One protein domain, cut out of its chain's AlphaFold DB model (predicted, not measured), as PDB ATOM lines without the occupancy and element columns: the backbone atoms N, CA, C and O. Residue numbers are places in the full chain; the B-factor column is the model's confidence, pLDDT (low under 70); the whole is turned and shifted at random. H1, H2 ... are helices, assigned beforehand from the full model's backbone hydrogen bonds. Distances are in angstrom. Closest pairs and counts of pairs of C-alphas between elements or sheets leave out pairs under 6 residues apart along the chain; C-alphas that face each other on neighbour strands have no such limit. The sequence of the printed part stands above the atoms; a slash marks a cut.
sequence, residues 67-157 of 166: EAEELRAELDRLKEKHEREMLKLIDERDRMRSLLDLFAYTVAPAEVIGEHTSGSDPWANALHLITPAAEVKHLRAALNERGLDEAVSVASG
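What this domain is: This is residues 67 to 157 of the 166 residues of an uncharacterized protein of Nonomuraea turkmeniaca (UniProt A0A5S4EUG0). One very long straight helix, H1, makes the length of the model; its residues 67 to 96 stick out as a bare arm, and beyond residue 107 the backbone folds back into a small, loosely built hook made of H2, H3, H4 and H5. In that hook, H3 packs on residues 100 to 107 of H1 and H2 packs on H3, while H4 and H5 swing away from H1 in an open curve. The printed part has 91 residues with five named helices, in the order H1 to H5, and no named strand; the class is all helix. It is extended, with a radius of gyration of the C-alphas of 19.8 A, and spans 64 by 32 by 17 A.

How they stand to each other: Start at H1, residues 67 to 107, which with residues 100 to 107 alone touches H3, residues 122 to 130. Their closest C-alphas, those of Ala 104 and Trp 123, are 4.9 A apart, and the two run the same way at a steep tilt of 39 degrees. H2, residues 110 to 113, touches H3; their closest C-alphas, those of Ile 113 and Pro 122, are 5.2 A apart. H4, residues 133 to 145, is close to H3 but not clearly touching, the closest C-alphas, His 128 and Val 136, being 7.5 A apart. H5, residues 149 to 155, stands about perpendicular to H4, at 88 degrees. H1 is apart from H4 and H5. Every O i to N i+4 pair is within hydrogen-bond range in H1, H4 and H5, and 4 of 5 in H3; H2 is too short for one.

Where its parts are: Find C-alpha 67 at (-25.355, 184.648, 379.505); from there H1 runs 59.7 A to C-alpha 107 at (16.179, 142.050, 374.331). H4 is 18.4 A long, and H5 ends at C-alpha 155, (-3.188, 151.842, 384.791).

The domain as a whole: The C-alphas farthest apart, Glu 67 and Ala 134, are 64.0 A apart. The printed part has no cut, and no link is long. Look for pLDDT under 70 at residues 133 to 134, 136 and 148 to 157.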
ATOM      1  N   GLU A  67     -26.332 185.280 378.604       84.06
ATOM      2  CA  GLU A  67     -25.355 184.648 379.505       84.06
ATOM      3  C   GLU A  67     -25.437 183.113 379.447       84.06
ATOM      4  O   GLU A  67     -24.423 182.417 379.478       84.06
ATOM      5  N   ALA A  68     -26.642 182.556 379.298       83.31
ATOM      6  CA  ALA A  68     -26.820 181.117 379.118       83.31
ATOM      7  C   ALA A  68     -26.225 180.623 377.786       83.31
ATOM      8  O   ALA A  68     -25.668 179.525 377.727       83.31
ATOM      9  N   GLU A  69     -26.343 181.417 376.722       89.69
ATOM     10  CA  GLU A  69     -25.733 181.149 375.417       89.69
ATOM     11  C   GLU A  69     -24.205 181.269 375.467       89.69
ATOM     12  O   GLU A  69     -23.511 180.382 374.968       89.69
ATOM     13  N   GLU A  70     -23.675 182.294 376.136       88.50
ATOM     14  CA  GLU A  70     -22.236 182.483 376.352       88.50
ATOM     15  C   GLU A  70     -21.623 181.323 377.143       88.50
ATOM     16  O   GLU A  70     -20.605 180.760 376.735       88.50
ATOM     17  N   LEU A  71     -22.272 180.898 378.231       91.56
ATOM     18  CA  LEU A  71     -21.817 179.763 379.035       91.56
ATOM     19  C   LEU A  71     -21.851 178.446 378.253       91.56
ATOM     20  O   LEU A  71     -20.964 177.609 378.422       91.56
ATOM     21  N   ARG A  72     -22.849 178.245 377.384       93.19
ATOM     22  CA  ARG A  72     -22.901 177.069 376.499       93.19
ATOM     23  C   ARG A  72     -21.770 177.093 375.480       93.19
ATOM     24  O   ARG A  72     -21.077 176.091 375.340       93.19
ATOM     25  N   ALA A  73     -21.544 178.237 374.836       93.50
ATOM     26  CA  ALA A  73     -20.459 178.398 373.877       93.50
ATOM     27  C   ALA A  73     -19.086 178.153 374.523       93.50
ATOM     28  O   ALA A  73     -18.227 177.503 373.927       93.50
ATOM     29  N   GLU A  74     -18.878 178.625 375.753       93.88
ATOM     30  CA  GLU A  74     -17.625 178.401 376.473       93.88
ATOM     31  C   GLU A  74     -17.464 176.944 376.929       93.88
ATOM     32  O   GLU A  74     -16.378 176.375 376.807       93.88
ATOM     33  N   LEU A  75     -18.545 176.296 377.377       94.81
ATOM     34  CA  LEU A  75     -18.531 174.864 377.680       94.81
ATOM     35  C   LEU A  75     -18.177 174.022 376.456       94.81
ATOM     36  O   LEU A  75     -17.391 173.082 376.575       94.81
ATOM     37  N   ASP A  76     -18.736 174.344 375.295       95.69
ATOM     38  CA  ASP A  76     -18.465 173.600 374.069       95.69
ATOM     39  C   ASP A  76     -17.011 173.797 373.620       95.69
ATOM     40  O   ASP A  76     -16.317 172.817 373.344       95.69
ATOM     41  N   ARG A  77     -16.475 175.023 373.700       95.12
ATOM     42  CA  ARG A  77     -15.045 175.291 373.459       95.12
ATOM     43  C   ARG A  77     -14.129 174.511 374.399       95.12
ATOM     44  O   ARG A  77     -13.115 173.960 373.961       95.12
ATOM     45  N   LEU A  78     -14.457 174.471 375.691       95.62
ATOM     46  CA  LEU A  78     -13.682 173.737 376.691       95.62
ATOM     47  C   LEU A  78     -13.712 172.232 376.425       95.62
ATOM     48  O   LEU A  78     -12.664 171.590 376.484       95.62
ATOM     49  N   LYS A  79     -14.877 171.676 376.075       95.69
ATOM     50  CA  LYS A  79     -15.008 170.265 375.688       95.69
ATOM     51  C   LYS A  79     -14.175 169.944 374.453       95.69
ATOM     52  O   LYS A  79     -13.413 168.987 374.478       95.69
ATOM     53  N   GLU A  80     -14.251 170.764 373.408       96.00
ATOM     54  CA  GLU A  80     -13.455 170.572 372.190       96.00
ATOM     55  C   GLU A  80     -11.949 170.680 372.444       96.00
ATOM     56  O   GLU A  80     -11.142 169.997 371.808       96.00
ATOM     57  N   LYS A  81     -11.528 171.571 373.347       95.56
ATOM     58  CA  LYS A  81     -10.126 171.660 373.759       95.56
ATOM     59  C   LYS A  81      -9.701 170.398 374.509       95.56
ATOM     60  O   LYS A  81      -8.668 169.826 374.167       95.56
ATOM     61  N   HIS A  82     -10.501 169.963 375.478       95.19
ATOM     62  CA  HIS A  82     -10.216 168.778 376.276       95.19
ATOM     63  C   HIS A  82     -10.144 167.512 375.415       95.19
ATOM     64  O   HIS A  82      -9.184 166.758 375.527       95.19
ATOM     65  N   GLU A  83     -11.089 167.325 374.493       96.12
ATOM     66  CA  GLU A  83     -11.103 166.187 373.570       96.12
ATOM     67  C   GLU A  83      -9.828 166.143 372.714       96.12
ATOM     68  O   GLU A  83      -9.178 165.107 372.586       96.12
ATOM     69  N   ARG A  84      -9.392 167.294 372.186       95.06
ATOM     70  CA  ARG A  84      -8.143 167.378 371.414       95.06
ATOM     71  C   ARG A  84      -6.904 167.068 372.248       95.06
ATOM     72  O   ARG A  84      -5.967 166.464 371.734       95.06
ATOM     73  N   GLU A  85      -6.859 167.513 373.499       95.94
ATOM     74  CA  GLU A  85      -5.757 167.192 374.412       95.94
ATOM     75  C   GLU A  85      -5.740 165.698 374.758       95.94
ATOM     76  O   GLU A  85      -4.678 165.081 374.731       95.94
ATOM     77  N   MET A  86      -6.910 165.095 374.977       96.25
ATOM     78  CA  MET A  86      -7.050 163.658 375.208       96.25
ATOM     79  C   MET A  86      -6.566 162.830 374.018       96.25
ATOM     80  O   MET A  86      -5.802 161.886 374.211       96.25
ATOM     81  N   LEU A  87      -6.933 163.208 372.792       95.81
ATOM     82  CA  LEU A  87      -6.452 162.534 371.583       95.81
ATOM     83  C   LEU A  87      -4.924 162.609 371.453       95.81
ATOM     84  O   LEU A  87      -4.288 161.598 371.178       95.81
ATOM     85  N   LYS A  88      -4.312 163.764 371.750       96.06
ATOM     86  CA  LYS A  88      -2.844 163.896 371.755       96.06
ATOM     87  C   LYS A  88      -2.176 162.972 372.771       96.06
ATOM     88  O   LYS A  88      -1.153 162.373 372.460       96.06
ATOM     89  N   LEU A  89      -2.741 162.859 373.973       94.62
ATOM     90  CA  LEU A  89      -2.214 161.969 375.011       94.62
ATOM     91  C   LEU A  89      -2.358 160.493 374.627       94.62
ATOM     92  O   LEU A  89      -1.485 159.689 374.950       94.62
ATOM     93  N   ILE A  90      -3.436 160.132 373.927       94.25
ATOM     94  CA  ILE A  90      -3.627 158.787 373.374       94.25
ATOM     95  C   ILE A  90      -2.551 158.490 372.324       94.25
ATOM     96  O   ILE A  90      -1.873 157.468 372.439       94.25
ATOM     97  N   ASP A  91      -2.331 159.402 371.374       95.19
ATOM     98  CA  ASP A  91      -1.301 159.254 370.340       95.19
ATOM     99  C   ASP A  91       0.104 159.136 370.952       95.19
ATOM    100  O   ASP A  91       0.908 158.292 370.551       95.19
ATOM    101  N   GLU A  92       0.410 159.964 371.954       95.12
ATOM    102  CA  GLU A  92       1.691 159.927 372.658       95.12
ATOM    103  C   GLU A  92       1.883 158.606 373.410       95.12
ATOM    104  O   GLU A  92       2.932 157.968 373.286       95.12
ATOM    105  N   ARG A  93       0.856 158.149 374.136       92.81
ATOM    106  CA  ARG A  93       0.858 156.845 374.809       92.81
ATOM    107  C   ARG A  93       1.109 155.710 373.819       92.81
ATOM    108  O   ARG A  93       1.928 154.837 374.102       92.81
ATOM    109  N   ASP A  94       0.426 155.703 372.680       92.56
ATOM    110  CA  ASP A  94       0.519 154.618 371.699       92.56
ATOM    111  C   ASP A  94       1.877 154.615 370.985       92.56
ATOM    112  O   ASP A  94       2.473 153.555 370.759       92.56
ATOM    113  N   ARG A  95       2.443 155.803 370.744       93.88
ATOM    114  CA  ARG A  95       3.823 155.948 370.273       93.88
ATOM    115  C   ARG A  95       4.830 155.410 371.288       93.88
ATOM    116  O   ARG A  95       5.741 154.680 370.901       93.88
ATOM    117  N   MET A  96       4.684 155.750 372.570       92.44
ATOM    118  CA  MET A  96       5.563 155.232 373.623       92.44
ATOM    119  C   MET A  96       5.458 153.712 373.746       92.44
ATOM    120  O   MET A  96       6.485 153.048 373.845       92.44
ATOM    121  N   ARG A  97       4.244 153.152 373.672       88.44
ATOM    122  CA  ARG A  97       4.031 151.696 373.671       88.44
ATOM    123  C   ARG A  97       4.769 151.013 372.527       88.44
ATOM    124  O   ARG A  97       5.520 150.079 372.772       88.44
ATOM    125  N   SER A  98       4.659 151.549 371.315       90.25
ATOM    126  CA  SER A  98       5.359 150.998 370.148       90.25
ATOM    127  C   SER A  98       6.887 151.035 370.302       90.25
ATOM    128  O   SER A  98       7.579 150.109 369.883       90.25
ATOM    129  N   LEU A  99       7.433 152.091 370.919       92.56
ATOM    130  CA  LEU A  99       8.868 152.181 371.219       92.56
ATOM    131  C   LEU A  99       9.306 151.170 372.286       92.56
ATOM    132  O   LEU A  99      10.386 150.595 372.163       92.56
ATOM    133  N   LEU A 100       8.482 150.951 373.313       89.81
ATOM    134  CA  LEU A 100       8.749 149.960 374.356       89.81
ATOM    135  C   LEU A 100       8.712 148.538 373.799       89.81
ATOM    136  O   LEU A 100       9.617 147.764 374.094       89.81
ATOM    137  N   ASP A 101       7.736 148.218 372.948       88.94
ATOM    138  CA  ASP A 101       7.665 146.921 372.273       88.94
ATOM    139  C   ASP A 101       8.899 146.710 371.383       88.94
ATOM    140  O   ASP A 101       9.551 145.670 371.463       88.94
ATOM    141  N   LEU A 102       9.295 147.723 370.599       90.62
ATOM    142  CA  LEU A 102      10.512 147.659 369.785       90.62
ATOM    143  C   LEU A 102      11.746 147.376 370.645       90.62
ATOM    144  O   LEU A 102      12.549 146.512 370.301       90.62
ATOM    145  N   PHE A 103      11.896 148.087 371.763       88.81
ATOM    146  CA  PHE A 103      13.004 147.866 372.684       88.81
ATOM    147  C   PHE A 103      12.953 146.460 373.298       88.81
ATOM    148  O   PHE A 103      13.977 145.781 373.340       88.81
ATOM    149  N   ALA A 104      11.776 145.978 373.697       90.00
ATOM    150  CA  ALA A 104      11.592 144.624 374.210       90.00
ATOM    151  C   ALA A 104      12.054 143.568 373.192       90.00
ATOM    152  O   ALA A 104      12.810 142.664 373.547       90.00
ATOM    153  N   TYR A 105      11.719 143.740 371.910       89.88
ATOM    154  CA  TYR A 105      12.152 142.824 370.851       89.88
ATOM    155  C   TYR A 105      13.661 142.854 370.572       89.88
ATOM    156  O   TYR A 105      14.195 141.900 370.008       89.88
ATOM    157  N   THR A 106      14.382 143.903 370.989       91.31
ATOM    158  CA  THR A 106      15.859 143.890 370.964       91.31
ATOM    159  C   THR A 106      16.468 143.049 372.084       91.31
ATOM    160  O   THR A 106      17.583 142.555 371.936       91.31
ATOM    161  N   VAL A 107      15.744 142.873 373.195       90.19
ATOM    162  CA  VAL A 107      16.179 142.050 374.331       90.19
ATOM    163  C   VAL A 107      15.993 140.570 374.015       90.19
ATOM    164  O   VAL A 107      16.894 139.766 374.248       90.19
ATOM    165  N   ALA A 108      14.823 140.207 373.494       89.38
ATOM    166  CA  ALA A 108      14.496 138.844 373.106       89.38
ATOM    167  C   ALA A 108      13.402 138.849 372.027       89.38
ATOM    168  O   ALA A 108      12.559 139.743 372.022       89.38
ATOM    169  N   PRO A 109      13.388 137.862 371.119       91.75
ATOM    170  CA  PRO A 109      12.432 137.845 370.021       91.75
ATOM    171  C   PRO A 109      11.011 137.517 370.519       91.75
ATOM    172  O   PRO A 109      10.830 136.969 371.613       91.75
ATOM    173  N   ALA A 110       9.994 137.857 369.720       88.88
ATOM    174  CA  ALA A 110       8.581 137.755 370.101       88.88
ATOM    175  C   ALA A 110       8.147 136.323 370.467       88.88
ATOM    176  O   ALA A 110       7.267 136.137 371.299       88.88
ATOM    177  N   GLU A 111       8.806 135.295 369.933       92.88
ATOM    178  CA  GLU A 111       8.551 133.893 370.282       92.88
ATOM    179  C   GLU A 111       8.921 133.569 371.739       92.88
ATOM    180  O   GLU A 111       8.430 132.590 372.299       92.88
ATOM    181  N   VAL A 112       9.791 134.379 372.355       91.12
ATOM    182  CA  VAL A 112      10.254 134.212 373.739       91.12
ATOM    183  C   VAL A 112       9.472 135.104 374.702       91.12
ATOM    184  O   VAL A 112       9.062 134.636 375.762       91.12
ATOM    185  N   ILE A 113       9.268 136.380 374.358       90.44
ATOM    186  CA  ILE A 113       8.615 137.364 375.245       90.44
ATOM    187  C   ILE A 113       7.134 137.603 374.933       90.44
ATOM    188  O   ILE A 113       6.464 138.319 375.676       90.44
ATOM    189  N   GLY A 114       6.607 136.970 373.887       91.50
ATOM    190  CA  GLY A 114       5.239 137.136 373.413       91.50
ATOM    191  C   GLY A 114       5.035 138.402 372.580       91.50
ATOM    192  O   GLY A 114       5.882 139.293 372.532       91.50
ATOM    193  N   GLU A 115       3.873 138.477 371.933       88.75
ATOM    194  CA  GLU A 115       3.390 139.683 371.256       88.75
ATOM    195  C   GLU A 115       2.565 140.551 372.210       88.75
ATOM    196  O   GLU A 115       1.984 140.066 373.193       88.75
ATOM    197  N   HIS A 116       2.494 141.844 371.898       84.50
ATOM    198  CA  HIS A 116       1.664 142.778 372.640       84.50
ATOM    199  C   HIS A 116       0.186 142.454 372.425       84.50
ATOM    200  O   HIS A 116      -0.354 142.582 371.326       84.50
ATOM    201  N   THR A 117      -0.490 142.059 373.499       87.88
ATOM    202  CA  THR A 117      -1.935 141.818 373.509       87.88
ATOM    203  C   THR A 117      -2.527 142.353 374.807       87.88
ATOM    204  O   THR A 117      -1.808 142.690 375.742       87.88
ATOM    205  N   SER A 118      -3.855 142.389 374.930       81.50
ATOM    206  CA  SER A 118      -4.508 142.839 376.169       81.50
ATOM    207  C   SER A 118      -4.124 142.031 377.421       81.50
ATOM    208  O   SER A 118      -4.404 142.476 378.530       81.50
ATOM    209  N   GLY A 119      -3.535 140.840 377.260       84.69
ATOM    210  CA  GLY A 119      -3.081 139.977 378.354       84.69
ATOM    211  C   GLY A 119      -1.578 139.687 378.358       84.69
ATOM    212  O   GLY A 119      -1.140 138.867 379.160       84.69
ATOM    213  N   SER A 120      -0.800 140.310 377.471       85.31
ATOM    214  CA  SER A 120       0.639 140.071 377.333       85.31
ATOM    215  C   SER A 120       1.356 141.386 377.077       85.31
ATOM    216  O   SER A 120       1.049 142.081 376.111       85.31
ATOM    217  N   ASP A 121       2.315 141.700 377.944       88.25
ATOM    218  CA  ASP A 121       3.182 142.866 377.834       88.25
ATOM    219  C   ASP A 121       4.626 142.388 377.569       88.25
ATOM    220  O   ASP A 121       5.308 141.940 378.505       88.25
ATOM    221  N   PRO A 122       5.101 142.448 376.309       89.12
ATOM    222  CA  PRO A 122       6.437 141.996 375.928       89.12
ATOM    223  C   PRO A 122       7.531 142.729 376.700       89.12
ATOM    224  O   PRO A 122       8.560 142.137 377.023       89.12
ATOM    225  N   TRP A 123       7.305 143.998 377.052       87.81
ATOM    226  CA  TRP A 123       8.253 144.796 377.818       87.81
ATOM    227  C   TRP A 123       8.422 144.266 379.243       87.81
ATOM    228  O   TRP A 123       9.549 144.058 379.703       87.81
ATOM    229  N   ALA A 124       7.315 143.971 379.927       86.81
ATOM    230  CA  ALA A 124       7.360 143.355 381.250       86.81
ATOM    231  C   ALA A 124       8.075 141.993 381.214       86.81
ATOM    232  O   ALA A 124       8.900 141.697 382.082       86.81
ATOM    233  N   ASN A 125       7.813 141.191 380.180       86.94
ATOM    234  CA  ASN A 125       8.453 139.891 379.983       86.94
ATOM    235  C   ASN A 125       9.957 140.027 379.684       86.94
ATOM    236  O   ASN A 125      10.765 139.297 380.256       86.94
ATOM    237  N   ALA A 126      10.360 140.996 378.861       87.69
ATOM    238  CA  ALA A 126      11.762 141.285 378.567       87.69
ATOM    239  C   ALA A 126      12.538 141.712 379.823       87.69
ATOM    240  O   ALA A 126      13.650 141.232 380.056       87.69
ATOM    241  N   LEU A 127      11.940 142.545 380.685       85.75
ATOM    242  CA  LEU A 127      12.541 142.946 381.962       85.75
ATOM    243  C   LEU A 127      12.861 141.747 382.865       85.75
ATOM    244  O   LEU A 127      13.879 141.767 383.559       85.75
ATOM    245  N   HIS A 128      12.040 140.694 382.832       83.50
ATOM    246  CA  HIS A 128      12.292 139.457 383.576       83.50
ATOM    247  C   HIS A 128      13.517 138.677 383.081       83.50
ATOM    248  O   HIS A 128      14.085 137.908 383.855       83.50
ATOM    249  N   LEU A 129      13.929 138.869 381.825       82.19
ATOM    250  CA  LEU A 129      15.100 138.207 381.248       82.19
ATOM    251  C   LEU A 129      16.403 138.939 381.583       82.19
ATOM    252  O   LEU A 129      17.421 138.296 381.824       82.19
ATOM    253  N   ILE A 130      16.373 140.274 381.604       81.56
ATOM    254  CA  ILE A 130      17.574 141.098 381.828       81.56
ATOM    255  C   ILE A 130      17.815 141.442 383.294       81.56
ATOM    256  O   ILE A 130      18.943 141.755 383.667       81.56
ATOM    257  N   THR A 131      16.780 141.373 384.128       75.50
ATOM    258  CA  THR A 131      16.905 141.673 385.555       75.50
ATOM    259  C   THR A 131      17.032 140.363 386.333       75.50
ATOM    260  O   THR A 131      16.109 139.543 386.285       75.50
ATOM    261  N   PRO A 132      18.123 140.138 387.087       75.19
ATOM    262  CA  PRO A 132      18.247 138.980 387.961       75.19
ATOM    263  C   PRO A 132      17.019 138.823 388.866       75.19
ATOM    264  O   PRO A 132      16.576 139.770 389.518       75.19
ATOM    265  N   ALA A 133      16.474 137.608 388.954       66.19
ATOM    266  CA  ALA A 133      15.216 137.344 389.663       66.19
ATOM    267  C   ALA A 133      15.229 137.790 391.142       66.19
ATOM    268  O   ALA A 133      14.192 138.175 391.689       66.19
ATOM    269  N   ALA A 134      16.403 137.774 391.784       61.12
ATOM    270  CA  ALA A 134      16.589 138.280 393.142       61.12
ATOM    271  C   ALA A 134      16.345 139.798 393.235       61.12
ATOM    272  O   ALA A 134      15.626 140.247 394.128       61.12
ATOM    273  N   GLU A 135      16.861 140.583 392.288       71.44
ATOM    274  CA  GLU A 135      16.645 142.033 392.231       71.44
ATOM    275  C   GLU A 135      15.199 142.380 391.881       71.44
ATOM    276  O   GLU A 135      14.623 143.264 392.508       71.44
ATOM    277  N   VAL A 136      14.557 141.628 390.979       69.75
ATOM    278  CA  VAL A 136      13.125 141.814 390.672       69.75
ATOM    279  C   VAL A 136      12.265 141.634 391.925       69.75
ATOM    280  O   VAL A 136      11.350 142.423 392.166       69.75
ATOM    281  N   LYS A 137      12.560 140.624 392.754       72.69
ATOM    282  CA  LYS A 137      11.843 140.389 394.014       72.69
ATOM    283  C   LYS A 137      12.047 141.540 395.004       72.69
ATOM    284  O   LYS A 137      11.077 141.973 395.623       72.69
ATOM    285  N   HIS A 138      13.273 142.052 395.125       72.94
ATOM    286  CA  HIS A 138      13.573 143.201 395.981       72.94
ATOM    287  C   HIS A 138      12.883 144.484 395.504       72.94
ATOM    288  O   HIS A 138      12.286 145.189 396.315       72.94
ATOM    289  N   LEU A 139      12.886 144.761 394.199       75.88
ATOM    290  CA  LEU A 139      12.236 145.940 393.621       75.88
ATOM    291  C   LEU A 139      10.708 145.875 393.738       75.88
ATOM    292  O   LEU A 139      10.083 146.868 394.102       75.88
ATOM    293  N   ARG A 140      10.100 144.703 393.504       76.19
ATOM    294  CA  ARG A 140       8.653 144.493 393.697       76.19
ATOM    295  C   ARG A 140       8.238 144.631 395.163       76.19
ATOM    296  O   ARG A 140       7.190 145.209 395.438       76.19
ATOM    297  N   ALA A 141       9.050 144.137 396.099       79.12
ATOM    298  CA  ALA A 141       8.817 144.340 397.529       79.12
ATOM    299  C   ALA A 141       8.900 145.832 397.897       79.12
ATOM    300  O   ALA A 141       7.987 146.355 398.529       79.12
ATOM    301  N   ALA A 142       9.920 146.541 397.405       80.69
ATOM    302  CA  ALA A 142      10.092 147.973 397.645       80.69
ATOM    303  C   ALA A 142       8.963 148.834 397.037       80.69
ATOM    304  O   ALA A 142       8.580 149.847 397.617       80.69
ATOM    305  N   LEU A 143       8.411 148.450 395.881       79.38
ATOM    306  CA  LEU A 143       7.254 149.115 395.261       79.38
ATOM    307  C   LEU A 143       5.958 148.892 396.053       79.38
ATOM    308  O   LEU A 143       5.183 149.834 396.232       79.38
ATOM    309  N   ASN A 144       5.752 147.677 396.564       78.19
ATOM    310  CA  ASN A 144       4.617 147.341 397.422       78.19
ATOM    311  C   ASN A 144       4.667 148.081 398.762       78.19
ATOM    312  O   ASN A 144       3.661 148.638 399.193       78.19
ATOM    313  N   GLU A 145       5.844 148.167 399.383       77.50
ATOM    314  CA  GLU A 145       6.051 148.955 400.605       77.50
ATOM    315  C   GLU A 145       5.799 150.455 400.390       77.50
ATOM    316  O   GLU A 145       5.394 151.158 401.312       77.50
ATOM    317  N   ARG A 146       5.989 150.949 399.160       79.62
ATOM    318  CA  ARG A 146       5.692 152.334 398.763       79.62
ATOM    319  C   ARG A 146       4.244 152.556 398.310       79.62
ATOM    320  O   ARG A 146       3.910 153.679 397.944       79.62
ATOM    321  N   GLY A 147       3.395 151.524 398.317       71.88
ATOM    322  CA  GLY A 147       1.988 151.620 397.912       71.88
ATOM    323  C   GLY A 147       1.771 151.914 396.421       71.88
ATOM    324  O   GLY A 147       0.700 152.367 396.033       71.88
ATOM    325  N   LEU A 148       2.780 151.686 395.573       63.16
ATOM    326  CA  LEU A 148       2.724 152.023 394.143       63.16
ATOM    327  C   LEU A 148       2.104 150.911 393.279       63.16
ATOM    328  O   LEU A 148       1.718 151.173 392.141       63.16
ATOM    329  N   ASP A 149       1.954 149.697 393.815       52.66
ATOM    330  CA  ASP A 149       1.371 148.552 393.092       52.66
ATOM    331  C   ASP A 149      -0.122 148.766 392.768       52.66
ATOM    332  O   ASP A 149      -0.615 148.334 391.724       52.66
ATOM    333  N   GLU A 150      -0.838 149.518 393.609       55.03
ATOM    334  CA  GLU A 150      -2.252 149.843 393.392       55.03
ATOM    335  C   GLU A 150      -2.438 150.844 392.234       55.03
ATOM    336  O   GLU A 150      -3.389 150.735 391.459       55.03
ATOM    337  N   ALA A 151      -1.477 151.752 392.026       52.03
ATOM    338  CA  ALA A 151      -1.492 152.712 390.921       52.03
ATOM    339  C   ALA A 151      -1.155 152.064 389.563       52.03
ATOM    340  O   ALA A 151      -1.748 152.419 388.542       52.03
ATOM    341  N   VAL A 152      -0.246 151.081 389.542       53.97
ATOM    342  CA  VAL A 152       0.137 150.350 388.319       53.97
ATOM    343  C   VAL A 152      -0.971 149.384 387.881       53.97
ATOM    344  O   VAL A 152      -1.276 149.297 386.693       53.97
ATOM    345  N   SER A 153      -1.648 148.720 388.824       52.94
ATOM    346  CA  SER A 153      -2.762 147.807 388.516       52.94
ATOM    347  C   SER A 153      -3.975 148.530 387.902       52.94
ATOM    348  O   SER A 153      -4.612 148.029 386.970       52.94
ATOM    349  N   VAL A 154      -4.255 149.759 388.354       51.53
ATOM    350  CA  VAL A 154      -5.307 150.619 387.783       51.53
ATOM    351  C   VAL A 154      -4.940 151.109 386.374       51.53
ATOM    352  O   VAL A 154      -5.812 151.147 385.505       51.53
ATOM    353  N   ALA A 155      -3.666 151.419 386.112       49.91
ATOM    354  CA  ALA A 155      -3.188 151.842 384.791       49.91
ATOM    355  C   ALA A 155      -3.213 150.712 383.739       49.91
ATOM    356  O   ALA A 155      -3.424 150.977 382.555       49.91
ATOM    357  N   SER A 156      -3.061 149.455 384.167       49.62
ATOM    358  CA  SER A 156      -3.060 148.264 383.298       49.62
ATOM    359  C   SER A 156      -4.445 147.631 383.092       49.62
ATOM    360  O   SER A 156      -4.560 146.585 382.458       49.62
ATOM    361  N   GLY A 157      -5.519 148.235 383.617       45.25
ATOM    362  CA  GLY A 157      -6.897 147.765 383.415       45.25
ATOM    363  C   GLY A 157      -7.257 146.455 384.129       45.25
ATOM    364  O   GLY A 157      -8.359 145.937 383.936       45.25
TER     365      GLY A 157